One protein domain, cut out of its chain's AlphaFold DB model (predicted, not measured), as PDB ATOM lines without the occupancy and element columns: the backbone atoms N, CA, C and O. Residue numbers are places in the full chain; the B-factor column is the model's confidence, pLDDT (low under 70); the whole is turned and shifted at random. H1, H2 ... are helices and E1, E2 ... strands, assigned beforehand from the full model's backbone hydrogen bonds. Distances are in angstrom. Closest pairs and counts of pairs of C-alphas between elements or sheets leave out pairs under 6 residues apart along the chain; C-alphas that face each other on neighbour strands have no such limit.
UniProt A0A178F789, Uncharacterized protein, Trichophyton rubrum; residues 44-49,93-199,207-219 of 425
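What this domain is: This is residues 44 to 49, 93 to 199 and 207 to 219 of the 425 residues of an uncharacterized protein of Trichophyton rubrum (UniProt A0A178F789). A two-stranded antiparallel ribbon, E1 and E2, lies on the far side of the short helix H4 from a pair of long helices, H2 and H6, which lie side by side and run the same way. H4 is near the middle; H3 and H7 lie toward the end of the body where H2 and H6 end, H5 is at the end where they begin, and the short H8 and H1 make a small corner of their own. The printed part has 126 residues with eight named helices and two named strands, in the order H1 H2 H3 H4 H5 H6 H7 E1 H8 E2 along the chain, and its class is mostly helix. The whole is compact, with a radius of gyration of the C-alphas of 14.6 A, and rounded, spanning 41 by 38 by 30 A.

Where its parts are: Strand E1 is residues 184 to 189, 14.4 A from first to last C-alpha, and begins with C-alpha 184 at (-41.886, 45.448, 10.338). Strand E2 is residues 210 to 215, 14.0 A long, and ends with C-alpha 215 at (-38.313, 45.619, 14.305). The longest helix is H2, residues 99 to 115, 24.5 A from C-alpha 99 at (-18.969, 34.781, -0.679) to C-alpha 115 at (-39.393, 42.711, -11.651). H6 is residues 157 to 172 and 21.9 A long. H3, residues 126 to 134, measures 12.5 A, and H4, residues 137 to 145, measures 12.4 A. The shorter helices are H1, residues 44 to 49, H5, residues 150 to 155, H7, residues 177 to 181, and H8, residues 193 to 197.

How they stand to each other: E1 and E2 are antiparallel neighbours, with 146 degrees between their directions. The C-alphas of Tyr 185 and Lys 214 face each other at 4.5 A, and N 212 and O 186, at 2.8 A, and N 215 and O 184, at 2.7 A, are within hydrogen-bond range. From E1 the nearest C-alpha of H4 is that of Asp 139, 7.9 A from that of Arg 186. H4 and H6 only just touch, with 3 pairs of C-alphas within 8 A, through residues 160 to 163 of H6 alone; the closest C-alphas, of Val 141 and Ala 163, are 6.0 A apart. Their lines stand at a steep tilt of 60 degrees, opposite ways. H6 is the hub, touching H2, H4 and H7. H2 and H6 touch at a shallow tilt of 24 degrees, the same way, with the C-alphas of Ala 106 and Val 159 closest at 4.6 A. H7 touches residues 167 to 171 of H6 alone, closest at the C-alphas of Ser 171 and Ile 177, 4.4 A. H5 is close to H6 but not clearly touching, the closest C-alphas being those of Val 153 and Tyr 160, 6.2 A. H3 is close to H7 but not clearly touching, at 6.8 A between the C-alphas of Gln 133 and Leu 179. H8 touches H1, with the C-alphas of Lys 48 and Glu 194 closest at 6.4 A. H2 and E1 are apart, as are H6 and E1. Every O i to N i+4 pair is within hydrogen-bond range in H1 to H7; in H8 it is 0 of 1, beside 2 of 2 O i to N i+3 pairs.

The domain as a whole: The two C-alphas farthest apart, those of Asp 151 and Ser 199, are 45.2 A apart. Residues 50 to 92 are not printed, with 21.1 A across that cut from C-alpha 49 to C-alpha 93; residues 200 to 206 are not printed either, with 18.2 A from C-alpha 199 to C-alpha 207. Of the links that are printed whole, H2 to H3 is short and the others are tight. The mean pLDDT of the printed part is 82.8; 18 residues are under 70, namely 44 to 49, 93 to 97, 122 to 123, 196 to 199 and 207.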
ATOM      1  N   LEU A  44     -41.943  32.574  -9.655       44.44
ATOM      2  CA  LEU A  44     -42.237  31.493  -8.711       44.44
ATOM      3  C   LEU A  44     -41.307  30.289  -8.909       44.44
ATOM      4  O   LEU A  44     -40.806  29.741  -7.927       44.44
ATOM      5  N   LEU A  45     -41.024  29.890 -10.152       46.97
ATOM      6  CA  LEU A  45     -40.084  28.807 -10.473       46.97
ATOM      7  C   LEU A  45     -38.642  29.142 -10.070       46.97
ATOM      8  O   LEU A  45     -37.925  28.281  -9.556       46.97
ATOM      9  N   MET A  46     -38.217  30.394 -10.242       42.56
ATOM     10  CA  MET A  46     -36.874  30.821  -9.845       42.56
ATOM     11  C   MET A  46     -36.750  31.043  -8.332       42.56
ATOM     12  O   MET A  46     -35.736  30.659  -7.744       42.56
ATOM     13  N   MET A  47     -37.797  31.543  -7.665       42.81
ATOM     14  CA  MET A  47     -37.870  31.572  -6.200       42.81
ATOM     15  C   MET A  47     -37.867  30.155  -5.607       42.81
ATOM     16  O   MET A  47     -37.158  29.923  -4.628       42.81
ATOM     17  N   LYS A  48     -38.549  29.178  -6.230       40.81
ATOM     18  CA  LYS A  48     -38.451  27.748  -5.868       40.81
ATOM     19  C   LYS A  48     -37.006  27.253  -5.921       40.81
ATOM     20  O   LYS A  48     -36.519  26.694  -4.942       40.81
ATOM     21  N   ALA A  49     -36.302  27.479  -7.031       39.16
ATOM     22  CA  ALA A  49     -34.913  27.041  -7.182       39.16
ATOM     23  C   ALA A  49     -33.980  27.695  -6.143       39.16
ATOM     24  O   ALA A  49     -33.097  27.035  -5.588       39.16
ATOM     25  N   GLN A  93     -32.354  33.545  12.357       56.25
ATOM     26  CA  GLN A  93     -31.086  34.266  12.308       56.25
ATOM     27  C   GLN A  93     -30.402  34.027  10.965       56.25
ATOM     28  O   GLN A  93     -30.247  32.887  10.523       56.25
ATOM     29  N   PHE A  94     -29.956  35.112  10.337       61.69
ATOM     30  CA  PHE A  94     -29.063  35.059   9.191       61.69
ATOM     31  C   PHE A  94     -27.626  35.061   9.721       61.69
ATOM     32  O   PHE A  94     -27.136  36.077  10.208       61.69
ATOM     33  N   TYR A  95     -26.970  33.901   9.690       54.62
ATOM     34  CA  TYR A  95     -25.573  33.770  10.113       54.62
ATOM     35  C   TYR A  95     -24.617  34.375   9.073       54.62
ATOM     36  O   TYR A  95     -25.030  34.679   7.951       54.62
ATOM     37  N   GLY A  96     -23.356  34.590   9.475       55.72
ATOM     38  CA  GLY A  96     -22.324  35.229   8.651       55.72
ATOM     39  C   GLY A  96     -22.253  34.629   7.248       55.72
ATOM     40  O   GLY A  96     -22.228  33.405   7.106       55.72
ATOM     41  N   SER A  97     -22.264  35.499   6.236       62.25
ATOM     42  CA  SER A  97     -22.295  35.066   4.844       62.25
ATOM     43  C   SER A  97     -20.912  34.636   4.386       62.25
ATOM     44  O   SER A  97     -19.896  35.275   4.675       62.25
ATOM     45  N   ASP A  98     -20.887  33.532   3.651       74.44
ATOM     46  CA  ASP A  98     -19.783  33.256   2.750       74.44
ATOM     47  C   ASP A  98     -19.991  34.021   1.428       74.44
ATOM     48  O   ASP A  98     -21.067  34.550   1.135       74.44
ATOM     49  N   GLU A  99     -18.942  34.087   0.614       82.19
ATOM     50  CA  GLU A  99     -18.969  34.781  -0.679       82.19
ATOM     51  C   GLU A  99     -20.057  34.229  -1.622       82.19
ATOM     52  O   GLU A  99     -20.624  34.967  -2.423       82.19
ATOM     53  N   LYS A 100     -20.412  32.944  -1.488       83.06
ATOM     54  CA  LYS A 100     -21.428  32.284  -2.323       83.06
ATOM     55  C   LYS A 100     -22.844  32.690  -1.924       83.06
ATOM     56  O   LYS A 100     -23.711  32.835  -2.786       83.06
ATOM     57  N   GLU A 101     -23.099  32.842  -0.629       85.56
ATOM     58  CA  GLU A 101     -24.358  33.349  -0.092       85.56
ATOM     59  C   GLU A 101     -24.575  34.807  -0.494       85.56
ATOM     60  O   GLU A 101     -25.696  35.166  -0.853       85.56
ATOM     61  N   ASP A 102     -23.517  35.622  -0.498       90.31
ATOM     62  CA  ASP A 102     -23.587  37.007  -0.969       90.31
ATOM     63  C   ASP A 102     -23.828  37.092  -2.475       90.31
ATOM     64  O   ASP A 102     -24.715  37.829  -2.905       90.31
ATOM     65  N   GLU A 103     -23.131  36.277  -3.270       90.81
ATOM     66  CA  GLU A 103     -23.349  36.205  -4.716       90.81
ATOM     67  C   GLU A 103     -24.796  35.801  -5.035       90.81
ATOM     68  O   GLU A 103     -25.448  36.368  -5.916       90.81
ATOM     69  N   PHE A 104     -25.326  34.821  -4.301       90.31
ATOM     70  CA  PHE A 104     -26.708  34.394  -4.453       90.31
ATOM     71  C   PHE A 104     -27.694  35.489  -4.026       90.31
ATOM     72  O   PHE A 104     -28.618  35.796  -4.779       90.31
ATOM     73  N   ALA A 105     -27.493  36.106  -2.858       91.31
ATOM     74  CA  ALA A 105     -28.346  37.185  -2.372       91.31
ATOM     75  C   ALA A 105     -28.363  38.372  -3.345       91.31
ATOM     76  O   ALA A 105     -29.440  38.860  -3.682       91.31
ATOM     77  N   ALA A 106     -27.199  38.771  -3.864       93.62
ATOM     78  CA  ALA A 106     -27.069  39.838  -4.851       93.62
ATOM     79  C   ALA A 106     -27.882  39.543  -6.119       93.62
ATOM     80  O   ALA A 106     -28.665  40.382  -6.558       93.62
ATOM     81  N   LYS A 107     -27.784  38.319  -6.662       93.75
ATOM     82  CA  LYS A 107     -28.576  37.900  -7.833       93.75
ATOM     83  C   LYS A 107     -30.079  37.961  -7.570       93.75
ATOM     84  O   LYS A 107     -30.828  38.374  -8.451       93.75
ATOM     85  N   VAL A 108     -30.524  37.556  -6.380       93.19
ATOM     86  CA  VAL A 108     -31.944  37.626  -6.008       93.19
ATOM     87  C   VAL A 108     -32.399  39.082  -5.876       93.19
ATOM     88  O   VAL A 108     -33.458  39.418  -6.400       93.19
ATOM     89  N   PHE A 109     -31.611  39.953  -5.235       95.19
ATOM     90  CA  PHE A 109     -31.930  41.381  -5.132       95.19
ATOM     91  C   PHE A 109     -32.047  42.036  -6.507       95.19
ATOM     92  O   PHE A 109     -33.053  42.688  -6.779       95.19
ATOM     93  N   ASP A 110     -31.081  41.798  -7.395       94.00
ATOM     94  CA  ASP A 110     -31.095  42.333  -8.755       94.00
ATOM     95  C   ASP A 110     -32.292  41.823  -9.558       94.00
ATOM     96  O   ASP A 110     -32.960  42.597 -10.247       94.00
ATOM     97  N   PHE A 111     -32.583  40.524  -9.474       92.50
ATOM     98  CA  PHE A 111     -33.702  39.925 -10.194       92.50
ATOM     99  C   PHE A 111     -35.037  40.520  -9.738       92.50
ATOM    100  O   PHE A 111     -35.807  41.012 -10.562       92.50
ATOM    101  N   VAL A 112     -35.283  40.552  -8.425       91.75
ATOM    102  CA  VAL A 112     -36.509  41.134  -7.865       91.75
ATOM    103  C   VAL A 112     -36.589  42.630  -8.172       91.75
ATOM    104  O   VAL A 112     -37.651  43.123  -8.539       91.75
ATOM    105  N   SER A 113     -35.469  43.356  -8.125       92.25
ATOM    106  CA  SER A 113     -35.434  44.776  -8.485       92.25
ATOM    107  C   SER A 113     -35.830  45.029  -9.944       92.25
ATOM    108  O   SER A 113     -36.431  46.063 -10.234       92.25
ATOM    109  N   ARG A 114     -35.511  44.116 -10.870       90.31
ATOM    110  CA  ARG A 114     -35.925  44.211 -12.284       90.31
ATOM    111  C   ARG A 114     -37.398  43.874 -12.493       90.31
ATOM    112  O   ARG A 114     -37.989  44.355 -13.453       90.31
ATOM    113  N   MET A 115     -37.974  43.061 -11.613       86.12
ATOM    114  CA  MET A 115     -39.393  42.711 -11.651       86.12
ATOM    115  C   MET A 115     -40.305  43.831 -11.150       86.12
ATOM    116  O   MET A 115     -41.472  43.872 -11.532       86.12
ATOM    117  N   ILE A 116     -39.803  44.724 -10.295       88.44
ATOM    118  CA  ILE A 116     -40.593  45.856  -9.808       88.44
ATOM    119  C   ILE A 116     -40.796  46.850 -10.970       88.44
ATOM    120  O   ILE A 116     -39.809  47.338 -11.537       88.44
ATOM    121  N   PRO A 117     -42.048  47.193 -11.326       83.88
ATOM    122  CA  PRO A 117     -42.344  48.160 -12.378       83.88
ATOM    123  C   PRO A 117     -41.723  49.545 -12.142       83.88
ATOM    124  O   PRO A 117     -41.253  49.896 -11.058       83.88
ATOM    125  N   GLY A 118     -41.677  50.363 -13.196       79.94
ATOM    126  CA  GLY A 118     -41.289  51.772 -13.086       79.94
ATOM    127  C   GLY A 118     -42.198  52.561 -12.127       79.94
ATOM    128  O   GLY A 118     -43.348  52.178 -11.939       79.94
ATOM    129  N   PRO A 119     -41.723  53.689 -11.568       76.75
ATOM    130  CA  PRO A 119     -42.480  54.504 -10.605       76.75
ATOM    131  C   PRO A 119     -43.778  55.102 -11.178       76.75
ATOM    132  O   PRO A 119     -44.647  55.545 -10.435       76.75
ATOM    133  N   THR A 120     -43.915  55.123 -12.504       75.19
ATOM    134  CA  THR A 120     -45.091  55.614 -13.232       75.19
ATOM    135  C   THR A 120     -46.142  54.533 -13.495       75.19
ATOM    136  O   THR A 120     -47.238  54.849 -13.959       75.19
ATOM    137  N   SER A 121     -45.828  53.264 -13.221       77.56
ATOM    138  CA  SER A 121     -46.767  52.159 -13.388       77.56
ATOM    139  C   SER A 121     -47.768  52.158 -12.240       77.56
ATOM    140  O   SER A 121     -47.393  51.970 -11.092       77.56
ATOM    141  N   LYS A 122     -49.051  52.344 -12.553       68.31
ATOM    142  CA  LYS A 122     -50.143  52.306 -11.564       68.31
ATOM    143  C   LYS A 122     -50.725  50.907 -11.344       68.31
ATOM    144  O   LYS A 122     -51.613  50.741 -10.522       68.31
ATOM    145  N   ASN A 123     -50.270  49.917 -12.110       67.94
ATOM    146  CA  ASN A 123     -50.829  48.567 -12.109       67.94
ATOM    147  C   ASN A 123     -49.865  47.607 -11.413       67.94
ATOM    148  O   ASN A 123     -49.270  46.743 -12.059       67.94
ATOM    149  N   LEU A 124     -49.650  47.800 -10.114       78.94
ATOM    150  CA  LEU A 124     -48.901  46.838  -9.322       78.94
ATOM    151  C   LEU A 124     -49.859  45.738  -8.834       78.94
ATOM    152  O   LEU A 124     -50.886  46.054  -8.234       78.94
ATOM    153  N   PRO A 125     -49.561  44.447  -9.059       80.62
ATOM    154  CA  PRO A 125     -50.340  43.375  -8.455       80.62
ATOM    155  C   PRO A 125     -50.269  43.473  -6.928       80.62
ATOM    156  O   PRO A 125     -49.174  43.515  -6.358       80.62
ATOM    157  N   SER A 126     -51.420  43.486  -6.257       77.81
ATOM    158  CA  SER A 126     -51.496  43.530  -4.787       77.81
ATOM    159  C   SER A 126     -50.770  42.346  -4.129       77.81
ATOM    160  O   SER A 126     -50.194  42.451  -3.045       77.81
ATOM    161  N   GLU A 127     -50.707  41.231  -4.851       84.31
ATOM    162  CA  GLU A 127     -49.998  40.009  -4.512       84.31
ATOM    163  C   GLU A 127     -48.492  40.251  -4.399       84.31
ATOM    164  O   GLU A 127     -47.852  39.679  -3.522       84.31
ATOM    165  N   LEU A 128     -47.914  41.120  -5.235       85.25
ATOM    166  CA  LEU A 128     -46.482  41.417  -5.201       85.25
ATOM    167  C   LEU A 128     -46.099  42.141  -3.907       85.25
ATOM    168  O   LEU A 128     -45.093  41.789  -3.288       85.25
ATOM    169  N   HIS A 129     -46.911  43.110  -3.472       87.62
ATOM    170  CA  HIS A 129     -46.714  43.786  -2.184       87.62
ATOM    171  C   HIS A 129     -46.758  42.774  -1.033       87.62
ATOM    172  O   HIS A 129     -45.788  42.653  -0.279       87.62
ATOM    173  N   ALA A 130     -47.811  41.951  -0.979       85.00
ATOM    174  CA  ALA A 130     -47.968  40.921   0.044       85.00
ATOM    175  C   ALA A 130     -46.819  39.894   0.026       85.00
ATOM    176  O   ALA A 130     -46.299  39.516   1.078       85.00
ATOM    177  N   MET A 131     -46.366  39.468  -1.158       86.81
ATOM    178  CA  MET A 131     -45.232  38.552  -1.314       86.81
ATOM    179  C   MET A 131     -43.931  39.163  -0.787       86.81
ATOM    180  O   MET A 131     -43.186  38.485  -0.077       86.81
ATOM    181  N   LEU A 132     -43.653  40.436  -1.082       88.75
ATOM    182  CA  LEU A 132     -42.470  41.139  -0.575       88.75
ATOM    183  C   LEU A 132     -42.538  41.346   0.943       88.75
ATOM    184  O   LEU A 132     -41.532  41.173   1.634       88.75
ATOM    185  N   GLN A 133     -43.723  41.656   1.469       86.94
ATOM    186  CA  GLN A 133     -43.954  41.839   2.897       86.94
ATOM    187  C   GLN A 133     -43.784  40.527   3.681       86.94
ATOM    188  O   GLN A 133     -43.124  40.501   4.727       86.94
ATOM    189  N   LEU A 134     -44.344  39.424   3.178       83.44
ATOM    190  CA  LEU A 134     -44.307  38.107   3.823       83.44
ATOM    191  C   LEU A 134     -42.986  37.359   3.581       83.44
ATOM    192  O   LEU A 134     -42.550  36.582   4.435       83.44
ATOM    193  N   GLY A 135     -42.303  37.623   2.467       85.69
ATOM    194  CA  GLY A 135     -41.018  37.019   2.111       85.69
ATOM    195  C   GLY A 135     -39.851  37.476   2.994       85.69
ATOM    196  O   GLY A 135     -39.905  38.518   3.632       85.69
ATOM    197  N   LEU A 136     -38.761  36.707   3.035       86.81
ATOM    198  CA  LEU A 136     -37.581  36.993   3.878       86.81
ATOM    199  C   LEU A 136     -36.562  37.948   3.227       86.81
ATOM    200  O   LEU A 136     -35.498  38.210   3.787       86.81
ATOM    201  N   LEU A 137     -36.868  38.463   2.034       89.38
ATOM    202  CA  LEU A 137     -35.938  39.268   1.242       89.38
ATOM    203  C   LEU A 137     -35.594  40.586   1.940       89.38
ATOM    204  O   LEU A 137     -34.423  40.906   2.129       89.38
ATOM    205  N   LEU A 138     -36.619  41.316   2.385       90.12
ATOM    206  CA  LEU A 138     -36.452  42.581   3.101       90.12
ATOM    207  C   LEU A 138     -35.840  42.383   4.489       90.12
ATOM    208  O   LEU A 138     -35.214  43.297   5.022       90.12
ATOM    209  N   ASP A 139     -36.003  41.200   5.083       87.62
ATOM    210  CA  ASP A 139     -35.349  40.836   6.341       87.62
ATOM    211  C   ASP A 139     -33.837  40.685   6.124       87.62
ATOM    212  O   ASP A 139     -33.055  41.297   6.849       87.62
ATOM    213  N   LYS A 140     -33.420  40.010   5.043       88.06
ATOM    214  CA  LYS A 140     -32.004  39.920   4.660       88.06
ATOM    215  C   LYS A 140     -31.403  41.284   4.297       88.06
ATOM    216  O   LYS A 140     -30.280  41.565   4.702       88.06
ATOM    217  N   VAL A 141     -32.133  42.130   3.562       91.69
ATOM    218  CA  VAL A 141     -31.700  43.510   3.257       91.69
ATOM    219  C   VAL A 141     -31.518  44.308   4.543       91.69
ATOM    220  O   VAL A 141     -30.482  44.935   4.736       91.69
ATOM    221  N   ALA A 142     -32.495  44.259   5.449       89.44
ATOM    222  CA  ALA A 142     -32.396  44.924   6.738       89.44
ATOM    223  C   ALA A 142     -31.192  44.444   7.547       89.44
ATOM    224  O   ALA A 142     -30.509  45.273   8.133       89.44
ATOM    225  N   ASP A 143     -30.905  43.146   7.566       87.00
ATOM    226  CA  ASP A 143     -29.748  42.626   8.291       87.00
ATOM    227  C   ASP A 143     -28.412  43.055   7.671       87.00
ATOM    228  O   ASP A 143     -27.478  43.352   8.415       87.00
ATOM    229  N   LEU A 144     -28.324  43.166   6.339       89.12
ATOM    230  CA  LEU A 144     -27.153  43.743   5.668       89.12
ATOM    231  C   LEU A 144     -26.973  45.220   6.027       89.12
ATOM    232  O   LEU A 144     -25.880  45.632   6.408       89.12
ATOM    233  N   LEU A 145     -28.049  46.005   5.936       89.62
ATOM    234  CA  LEU A 145     -28.026  47.448   6.185       89.62
ATOM    235  C   LEU A 145     -27.949  47.806   7.669       89.62
ATOM    236  O   LEU A 145     -27.602  48.930   8.003       89.62
ATOM    237  N   ARG A 146     -28.241  46.854   8.565       86.00
ATOM    238  CA  ARG A 146     -27.986  46.993  10.003       86.00
ATOM    239  C   ARG A 146     -26.493  47.110  10.292       86.00
ATOM    240  O   ARG A 146     -26.140  47.679  11.319       86.00
ATOM    241  N   ASN A 147     -25.643  46.513   9.458       83.75
ATOM    242  CA  ASN A 147     -24.206  46.658   9.609       83.75
ATOM    243  C   ASN A 147     -23.817  48.088   9.221       83.75
ATOM    244  O   ASN A 147     -23.901  48.462   8.053       83.75
ATOM    245  N   ASP A 148     -23.402  48.876  10.204       84.00
ATOM    246  CA  ASP A 148     -22.975  50.258  10.025       84.00
ATOM    247  C   ASP A 148     -21.484  50.368   9.667       84.00
ATOM    248  O   ASP A 148     -20.937  51.458   9.679       84.00
ATOM    249  N   SER A 149     -20.806  49.270   9.319       88.19
ATOM    250  CA  SER A 149     -19.396  49.290   8.922       88.19
ATOM    251  C   SER A 149     -19.204  49.621   7.437       88.19
ATOM    252  O   SER A 149     -19.413  48.770   6.570       88.19
ATOM    253  N   LEU A 150     -18.699  50.822   7.134       89.75
ATOM    254  CA  LEU A 150     -18.294  51.196   5.770       89.75
ATOM    255  C   LEU A 150     -17.215  50.265   5.187       89.75
ATOM    256  O   LEU A 150     -17.233  49.978   3.992       89.75
ATOM    257  N   ASP A 151     -16.304  49.749   6.016       87.62
ATOM    258  CA  ASP A 151     -15.287  48.786   5.574       87.62
ATOM    259  C   ASP A 151     -15.923  47.480   5.064       87.62
ATOM    260  O   ASP A 151     -15.508  46.955   4.026       87.62
ATOM    261  N   ASP A 152     -16.950  46.965   5.756       89.19
ATOM    262  CA  ASP A 152     -17.680  45.771   5.313       89.19
ATOM    263  C   ASP A 152     -18.455  46.041   4.020       89.19
ATOM    264  O   ASP A 152     -18.392  45.236   3.088       89.19
ATOM    265  N   VAL A 153     -19.104  47.207   3.923       91.38
ATOM    266  CA  VAL A 153     -19.812  47.648   2.712       91.38
ATOM    267  C   VAL A 153     -18.867  47.680   1.513       91.38
ATOM    268  O   VAL A 153     -19.205  47.166   0.448       91.38
ATOM    269  N   MET A 154     -17.656  48.217   1.681       90.56
ATOM    270  CA  MET A 154     -16.665  48.264   0.605       90.56
ATOM    271  C   MET A 154     -16.131  46.876   0.245       90.56
ATOM    272  O   MET A 154     -16.008  46.551  -0.940       90.56
ATOM    273  N   LYS A 155     -15.857  46.026   1.241       90.69
ATOM    274  CA  LYS A 155     -15.374  44.655   1.023       90.69
ATOM    275  C   LYS A 155     -16.411  43.789   0.303       90.69
ATOM    276  O   LYS A 155     -16.059  43.000  -0.569       90.69
ATOM    277  N   ARG A 156     -17.689  43.952   0.646       91.44
ATOM    278  CA  ARG A 156     -18.828  43.192   0.110       91.44
ATOM    279  C   ARG A 156     -19.669  44.051  -0.840       91.44
ATOM    280  O   ARG A 156     -20.885  43.902  -0.931       91.44
ATOM    281  N   SER A 157     -19.014  44.942  -1.587       91.06
ATOM    282  CA  SER A 157     -19.679  45.983  -2.382       91.06
ATOM    283  C   SER A 157     -20.723  45.461  -3.366       91.06
ATOM    284  O   SER A 157     -21.729  46.127  -3.583       91.06
ATOM    285  N   HIS A 158     -20.537  44.267  -3.933       92.31
ATOM    286  CA  HIS A 158     -21.485  43.683  -4.882       92.31
ATOM    287  C   HIS A 158     -22.877  43.444  -4.262       92.31
ATOM    288  O   HIS A 158     -23.880  43.867  -4.836       92.31
ATOM    289  N   VAL A 159     -22.955  42.826  -3.076       93.75
ATOM    290  CA  VAL A 159     -24.237  42.512  -2.424       93.75
ATOM    291  C   VAL A 159     -24.885  43.762  -1.836       93.75
ATOM    292  O   VAL A 159     -26.102  43.913  -1.918       93.75
ATOM    293  N   TYR A 160     -24.081  44.700  -1.325       94.00
ATOM    294  CA  TYR A 160     -24.580  45.991  -0.851       94.00
ATOM    295  C   TYR A 160     -25.140  46.842  -1.992       94.00
ATOM    296  O   TYR A 160     -26.242  47.363  -1.858       94.00
ATOM    297  N   LYS A 161     -24.458  46.921  -3.143       93.31
ATOM    298  CA  LYS A 161     -24.965  47.629  -4.333       93.31
ATOM    299  C   LYS A 161     -26.288  47.043  -4.826       93.31
ATOM    300  O   LYS A 161     -27.214  47.804  -5.091       93.31
ATOM    301  N   ALA A 162     -26.405  45.716  -4.888       95.38
ATOM    302  CA  ALA A 162     -27.653  45.051  -5.265       95.38
ATOM    303  C   ALA A 162     -28.784  45.332  -4.253       95.38
ATOM    304  O   ALA A 162     -29.915  45.637  -4.636       95.38
ATOM    305  N   ALA A 163     -28.473  45.315  -2.951       94.94
ATOM    306  CA  ALA A 163     -29.422  45.685  -1.904       94.94
ATOM    307  C   ALA A 163     -29.864  47.155  -2.020       94.94
ATOM    308  O   ALA A 163     -31.062  47.431  -1.975       94.94
ATOM    309  N   PHE A 164     -28.934  48.094  -2.230       94.75
ATOM    310  CA  PHE A 164     -29.252  49.506  -2.463       94.75
ATOM    311  C   PHE A 164     -30.135  49.690  -3.699       94.75
ATOM    312  O   PHE A 164     -31.099  50.448  -3.638       94.75
ATOM    313  N   GLY A 165     -29.859  48.963  -4.787       94.00
ATOM    314  CA  GLY A 165     -30.675  48.974  -6.003       94.00
ATOM    315  C   GLY A 165     -32.118  48.543  -5.740       94.00
ATOM    316  O   GLY A 165     -33.053  49.265  -6.090       94.00
ATOM    317  N   LEU A 166     -32.303  47.425  -5.032       95.12
ATOM    318  CA  LEU A 166     -33.630  46.949  -4.642       95.12
ATOM    319  C   LEU A 166     -34.368  47.966  -3.759       95.12
ATOM    320  O   LEU A 166     -35.524  48.285  -4.030       95.12
ATOM    321  N   VAL A 167     -33.721  48.501  -2.719       94.62
ATOM    322  CA  VAL A 167     -34.362  49.474  -1.816       94.62
ATOM    323  C   VAL A 167     -34.678  50.778  -2.546       94.62
ATOM    324  O   VAL A 167     -35.754  51.333  -2.342       94.62
ATOM    325  N   SER A 168     -33.798  51.243  -3.433       93.56
ATOM    326  CA  SER A 168     -34.035  52.418  -4.280       93.56
ATOM    327  C   SER A 168     -35.275  52.219  -5.150       93.56
ATOM    328  O   SER A 168     -36.147  53.090  -5.219       93.56
ATOM    329  N   LYS A 169     -35.421  51.027  -5.737       92.50
ATOM    330  CA  LYS A 169     -36.572  50.676  -6.565       92.50
ATOM    331  C   LYS A 169     -37.882  50.619  -5.778       92.50
ATOM    332  O   LYS A 169     -38.880  51.162  -6.244       92.50
ATOM    333  N   LEU A 170     -37.862  50.019  -4.585       92.31
ATOM    334  CA  LEU A 170     -39.008  50.007  -3.666       92.31
ATOM    335  C   LEU A 170     -39.397  51.428  -3.252       92.31
ATOM    336  O   LEU A 170     -40.566  51.792  -3.298       92.31
ATOM    337  N   SER A 171     -38.402  52.246  -2.911       91.25
ATOM    338  CA  SER A 171     -38.612  53.610  -2.415       91.25
ATOM    339  C   SER A 171     -39.087  54.574  -3.501       91.25
ATOM    340  O   SER A 171     -39.710  55.583  -3.194       91.25
ATOM    341  N   SER A 172     -38.816  54.266  -4.770       89.38
ATOM    342  CA  SER A 172     -39.288  55.058  -5.910       89.38
ATOM    343  C   SER A 172     -40.760  54.798  -6.251       89.38
ATOM    344  O   SER A 172     -41.360  55.591  -6.971       89.38
ATOM    345  N   HIS A 173     -41.343  53.686  -5.788       89.06
ATOM    346  CA  HIS A 173     -42.702  53.289  -6.146       89.06
ATOM    347  C   HIS A 173     -43.700  53.671  -5.033       89.06
ATOM    348  O   HIS A 173     -43.555  53.179  -3.911       89.06
ATOM    349  N   PRO A 174     -44.746  54.476  -5.314       87.75
ATOM    350  CA  PRO A 174     -45.671  54.978  -4.289       87.75
ATOM    351  C   PRO A 174     -46.347  53.892  -3.446       87.75
ATOM    352  O   PRO A 174     -46.558  54.085  -2.255       87.75
ATOM    353  N   GLU A 175     -46.655  52.740  -4.045       87.75
ATOM    354  CA  GLU A 175     -47.324  51.632  -3.344       87.75
ATOM    355  C   GLU A 175     -46.373  50.698  -2.581       87.75
ATOM    356  O   GLU A 175     -46.854  49.880  -1.814       87.75
ATOM    357  N   LEU A 176     -45.050  50.776  -2.795       90.62
ATOM    358  CA  LEU A 176     -44.063  49.881  -2.155       90.62
ATOM    359  C   LEU A 176     -43.149  50.608  -1.161       90.62
ATOM    360  O   LEU A 176     -42.360  49.974  -0.455       90.62
ATOM    361  N   ILE A 177     -43.213  51.939  -1.125       90.00
ATOM    362  CA  ILE A 177     -42.366  52.777  -0.276       90.00
ATOM    363  C   ILE A 177     -42.574  52.490   1.218       90.00
ATOM    364  O   ILE A 177     -41.645  52.621   2.019       90.00
ATOM    365  N   ASP A 178     -43.770  52.037   1.595       90.56
ATOM    366  CA  ASP A 178     -44.115  51.611   2.949       90.56
ATOM    367  C   ASP A 178     -43.263  50.418   3.406       90.56
ATOM    368  O   ASP A 178     -42.828  50.384   4.554       90.56
ATOM    369  N   LEU A 179     -42.914  49.488   2.511       90.88
ATOM    370  CA  LEU A 179     -42.066  48.337   2.836       90.88
ATOM    371  C   LEU A 179     -40.645  48.742   3.264       90.88
ATOM    372  O   LEU A 179     -40.001  48.024   4.038       90.88
ATOM    373  N   ALA A 180     -40.153  49.884   2.775       91.19
ATOM    374  CA  ALA A 180     -38.859  50.445   3.158       91.19
ATOM    375  C   ALA A 180     -38.955  51.348   4.404       91.19
ATOM    376  O   ALA A 180     -38.073  51.298   5.271       91.19
ATOM    377  N   LYS A 181     -40.024  52.155   4.500       90.06
ATOM    378  CA  LYS A 181     -40.227  53.174   5.546       90.06
ATOM    379  C   LYS A 181     -40.779  52.620   6.854       90.06
ATOM    380  O   LYS A 181     -40.382  53.072   7.927       90.06
ATOM    381  N   CYS A 182     -41.704  51.672   6.784       86.50
ATOM    382  CA  CYS A 182     -42.455  51.223   7.945       86.50
ATOM    383  C   CYS A 182     -41.678  50.180   8.743       86.50
ATOM    384  O   CYS A 182     -40.986  49.312   8.205       86.50
ATOM    385  N   ALA A 183     -41.820  50.256  10.063       85.88
ATOM    386  CA  ALA A 183     -41.363  49.205  10.956       85.88
ATOM    387  C   ALA A 183     -42.117  47.898  10.663       85.88
ATOM    388  O   ALA A 183     -43.313  47.900  10.360       85.88
ATOM    389  N   ARG A 184     -41.404  46.777  10.752       87.25
ATOM    390  CA  ARG A 184     -41.886  45.448  10.338       87.25
ATOM    391  C   ARG A 184     -41.927  44.514  11.537       87.25
ATOM    392  O   ARG A 184     -41.397  44.847  12.585       87.25
ATOM    393  N   TYR A 185     -42.532  43.341  11.405       85.94
ATOM    394  CA  TYR A 185     -42.468  42.321  12.453       85.94
ATOM    395  C   TYR A 185     -41.402  41.287  12.121       85.94
ATOM    396  O   TYR A 185     -41.319  40.810  10.988       85.94
ATOM    397  N   ARG A 186     -40.593  40.923  13.117       84.00
ATOM    398  CA  ARG A 186     -39.605  39.855  12.970       84.00
ATOM    399  C   ARG A 186     -40.324  38.527  12.769       84.00
ATOM    400  O   ARG A 186     -41.111  38.115  13.613       84.00
ATOM    401  N   LYS A 187     -40.024  37.823  11.683       86.06
ATOM    402  CA  LYS A 187     -40.585  36.492  11.417       86.06
ATOM    403  C   LYS A 187     -39.808  35.458  12.224       86.06
ATOM    404  O   LYS A 187     -38.644  35.195  11.939       86.06
ATOM    405  N   GLN A 188     -40.433  34.902  13.257       82.75
ATOM    406  CA  GLN A 188     -39.854  33.818  14.054       82.75
ATOM    407  C   GLN A 188     -40.047  32.474  13.353       82.75
ATOM    408  O   GLN A 188     -39.125  31.665  13.280       82.75
ATOM    409  N   GLN A 189     -41.230  32.270  12.778       81.19
ATOM    410  CA  GLN A 189     -41.540  31.136  11.915       81.19
ATOM    411  C   GLN A 189     -42.295  31.641  10.699       81.19
ATOM    412  O   GLN A 189     -43.138  32.526  10.811       81.19
ATOM    413  N   THR A 190     -41.984  31.098   9.529       79.88
ATOM    414  CA  THR A 190     -42.731  31.372   8.306       79.88
ATOM    415  C   THR A 190     -42.757  30.112   7.446       79.88
ATOM    416  O   THR A 190     -41.710  29.474   7.293       79.88
ATOM    417  N   PRO A 191     -43.912  29.750   6.857       74.25
ATOM    418  CA  PRO A 191     -43.975  28.695   5.847       74.25
ATOM    419  C   PRO A 191     -43.253  29.102   4.545       74.25
ATOM    420  O   PRO A 191     -43.014  28.264   3.675       74.25
ATOM    421  N   GLY A 192     -42.865  30.379   4.423       76.19
ATOM    422  CA  GLY A 192     -42.267  30.961   3.228       76.19
ATOM    423  C   GLY A 192     -43.272  31.104   2.085       76.19
ATOM    424  O   GLY A 192     -44.435  30.727   2.199       76.19
ATOM    425  N   LEU A 193     -42.810  31.633   0.951       75.31
ATOM    426  CA  LEU A 193     -43.622  31.709  -0.274       75.31
ATOM    427  C   LEU A 193     -43.666  30.372  -1.033       75.31
ATOM    428  O   LEU A 193     -44.452  30.205  -1.957       75.31
ATOM    429  N   GLU A 194     -42.844  29.398  -0.634       70.06
ATOM    430  CA  GLU A 194     -42.802  28.068  -1.250       70.06
ATOM    431  C   GLU A 194     -44.138  27.327  -1.108       70.06
ATOM    432  O   GLU A 194     -44.512  26.571  -2.006       70.06
ATOM    433  N   ILE A 195     -44.898  27.588  -0.038       70.44
ATOM    434  CA  ILE A 195     -46.216  26.978   0.168       70.44
ATOM    435  C   ILE A 195     -47.213  27.357  -0.935       70.44
ATOM    436  O   ILE A 195     -47.993  26.513  -1.362       70.44
ATOM    437  N   LEU A 196     -47.117  28.581  -1.472       68.56
ATOM    438  CA  LEU A 196     -47.964  29.073  -2.570       68.56
ATOM    439  C   LEU A 196     -47.672  28.362  -3.894       68.56
ATOM    440  O   LEU A 196     -48.422  28.450  -4.857       68.56
ATOM    441  N   SER A 197     -46.539  27.676  -3.948       67.00
ATOM    442  CA  SER A 197     -45.957  27.141  -5.162       67.00
ATOM    443  C   SER A 197     -46.209  25.628  -5.311       67.00
ATOM    444  O   SER A 197     -45.896  25.040  -6.353       67.00
ATOM    445  N   SER A 198     -46.771  24.991  -4.278       65.06
ATOM    446  CA  SER A 198     -47.053  23.557  -4.236       65.06
ATOM    447  C   SER A 198     -48.467  23.273  -4.748       65.06
ATOM    448  O   SER A 198     -49.456  23.657  -4.135       65.06
ATOM    449  N   SER A 199     -48.575  22.576  -5.879       55.28
ATOM    450  CA  SER A 199     -49.844  22.261  -6.555       55.28
ATOM    451  C   SER A 199     -50.648  21.126  -5.905       55.28
ATOM    452  O   SER A 199     -51.702  20.747  -6.409       55.28
ATOM    453  N   SER A 207     -45.928  24.888   9.652       68.06
ATOM    454  CA  SER A 207     -45.543  25.752  10.761       68.06
ATOM    455  C   SER A 207     -46.193  27.125  10.554       68.06
ATOM    456  O   SER A 207     -45.999  27.719   9.485       68.06
ATOM    457  N   PRO A 208     -47.006  27.602  11.513       78.94
ATOM    458  CA  PRO A 208     -47.746  28.840  11.343       78.94
ATOM    459  C   PRO A 208     -46.780  30.008  11.128       78.94
ATOM    460  O   PRO A 208     -45.623  29.976  11.555       78.94
ATOM    461  N   LEU A 209     -47.256  31.064  10.463       82.06
ATOM    462  CA  LEU A 209     -46.540  32.336  10.467       82.06
ATOM    463  C   LEU A 209     -46.572  32.883  11.897       82.06
ATOM    464  O   LEU A 209     -47.614  33.338  12.364       82.06
ATOM    465  N   ILE A 210     -45.432  32.836  12.583       84.62
ATOM    466  CA  ILE A 210     -45.269  33.418  13.915       84.62
ATOM    467  C   ILE A 210     -44.467  34.702  13.768       84.62
ATOM    468  O   ILE A 210     -43.285  34.691  13.400       84.62
ATOM    469  N   LEU A 211     -45.137  35.812  14.054       86.00
ATOM    470  CA  LEU A 211     -44.541  37.135  14.138       86.00
ATOM    471  C   LEU A 211     -44.103  37.388  15.581       86.00
ATOM    472  O   LEU A 211     -44.853  37.146  16.521       86.00
ATOM    473  N   GLY A 212     -42.868  37.847  15.739       85.06
ATOM    474  CA  GLY A 212     -42.305  38.266  17.012       85.06
ATOM    475  C   GLY A 212     -42.431  39.772  17.213       85.06
ATOM    476  O   GLY A 212     -43.393  40.408  16.789       85.06
ATOM    477  N   GLU A 213     -41.417  40.347  17.850       86.50
ATOM    478  CA  GLU A 213     -41.345  41.781  18.117       86.50
ATOM    479  C   GLU A 213     -41.346  42.637  16.840       86.50
ATOM    480  O   GLU A 213     -40.914  42.221  15.754       86.50
ATOM    481  N   LYS A 214     -41.808  43.877  17.002       88.12
ATOM    482  CA  LYS A 214     -41.685  44.914  15.985       88.12
ATOM    483  C   LYS A 214     -40.213  45.317  15.868       88.12
ATOM    484  O   LYS A 214     -39.571  45.648  16.858       88.12
ATOM    485  N   ILE A 215     -39.686  45.276  14.654       86.94
ATOM    486  CA  ILE A 215     -38.313  45.619  14.305       86.94
ATOM    487  C   ILE A 215     -38.252  46.899  13.481       86.94
ATOM    488  O   ILE A 215     -39.171  47.228  12.726       86.94
ATOM    489  N   ALA A 216     -37.105  47.563  13.600       87.12
ATOM    490  CA  ALA A 216     -36.765  48.758  12.852       87.12
ATOM    491  C   ALA A 216     -36.945  48.579  11.337       87.12
ATOM    492  O   ALA A 216     -36.664  47.501  10.783       87.12
ATOM    493  N   SER A 217     -37.399  49.651  10.685       90.94
ATOM    494  CA  SER A 217     -37.570  49.709   9.232       90.94
ATOM    495  C   SER A 217     -36.232  49.600   8.496       90.94
ATOM    496  O   SER A 217     -35.154  49.648   9.096       90.94
ATOM    497  N   VAL A 218     -36.277  49.434   7.172       90.88
ATOM    498  CA  VAL A 218     -35.050  49.448   6.360       90.88
ATOM    499  C   VAL A 218     -34.384  50.827   6.441       90.88
ATOM    500  O   VAL A 218     -33.168  50.903   6.606       90.88
ATOM    501  N   GLY A 219     -35.181  51.900   6.418       89.44
ATOM    502  CA  GLY A 219     -34.698  53.272   6.595       89.44
ATOM    503  C   GLY A 219     -34.015  53.514   7.940       89.44
ATOM    504  O   GLY A 219     -32.908  54.045   7.979       89.44
TER     505      GLY A 219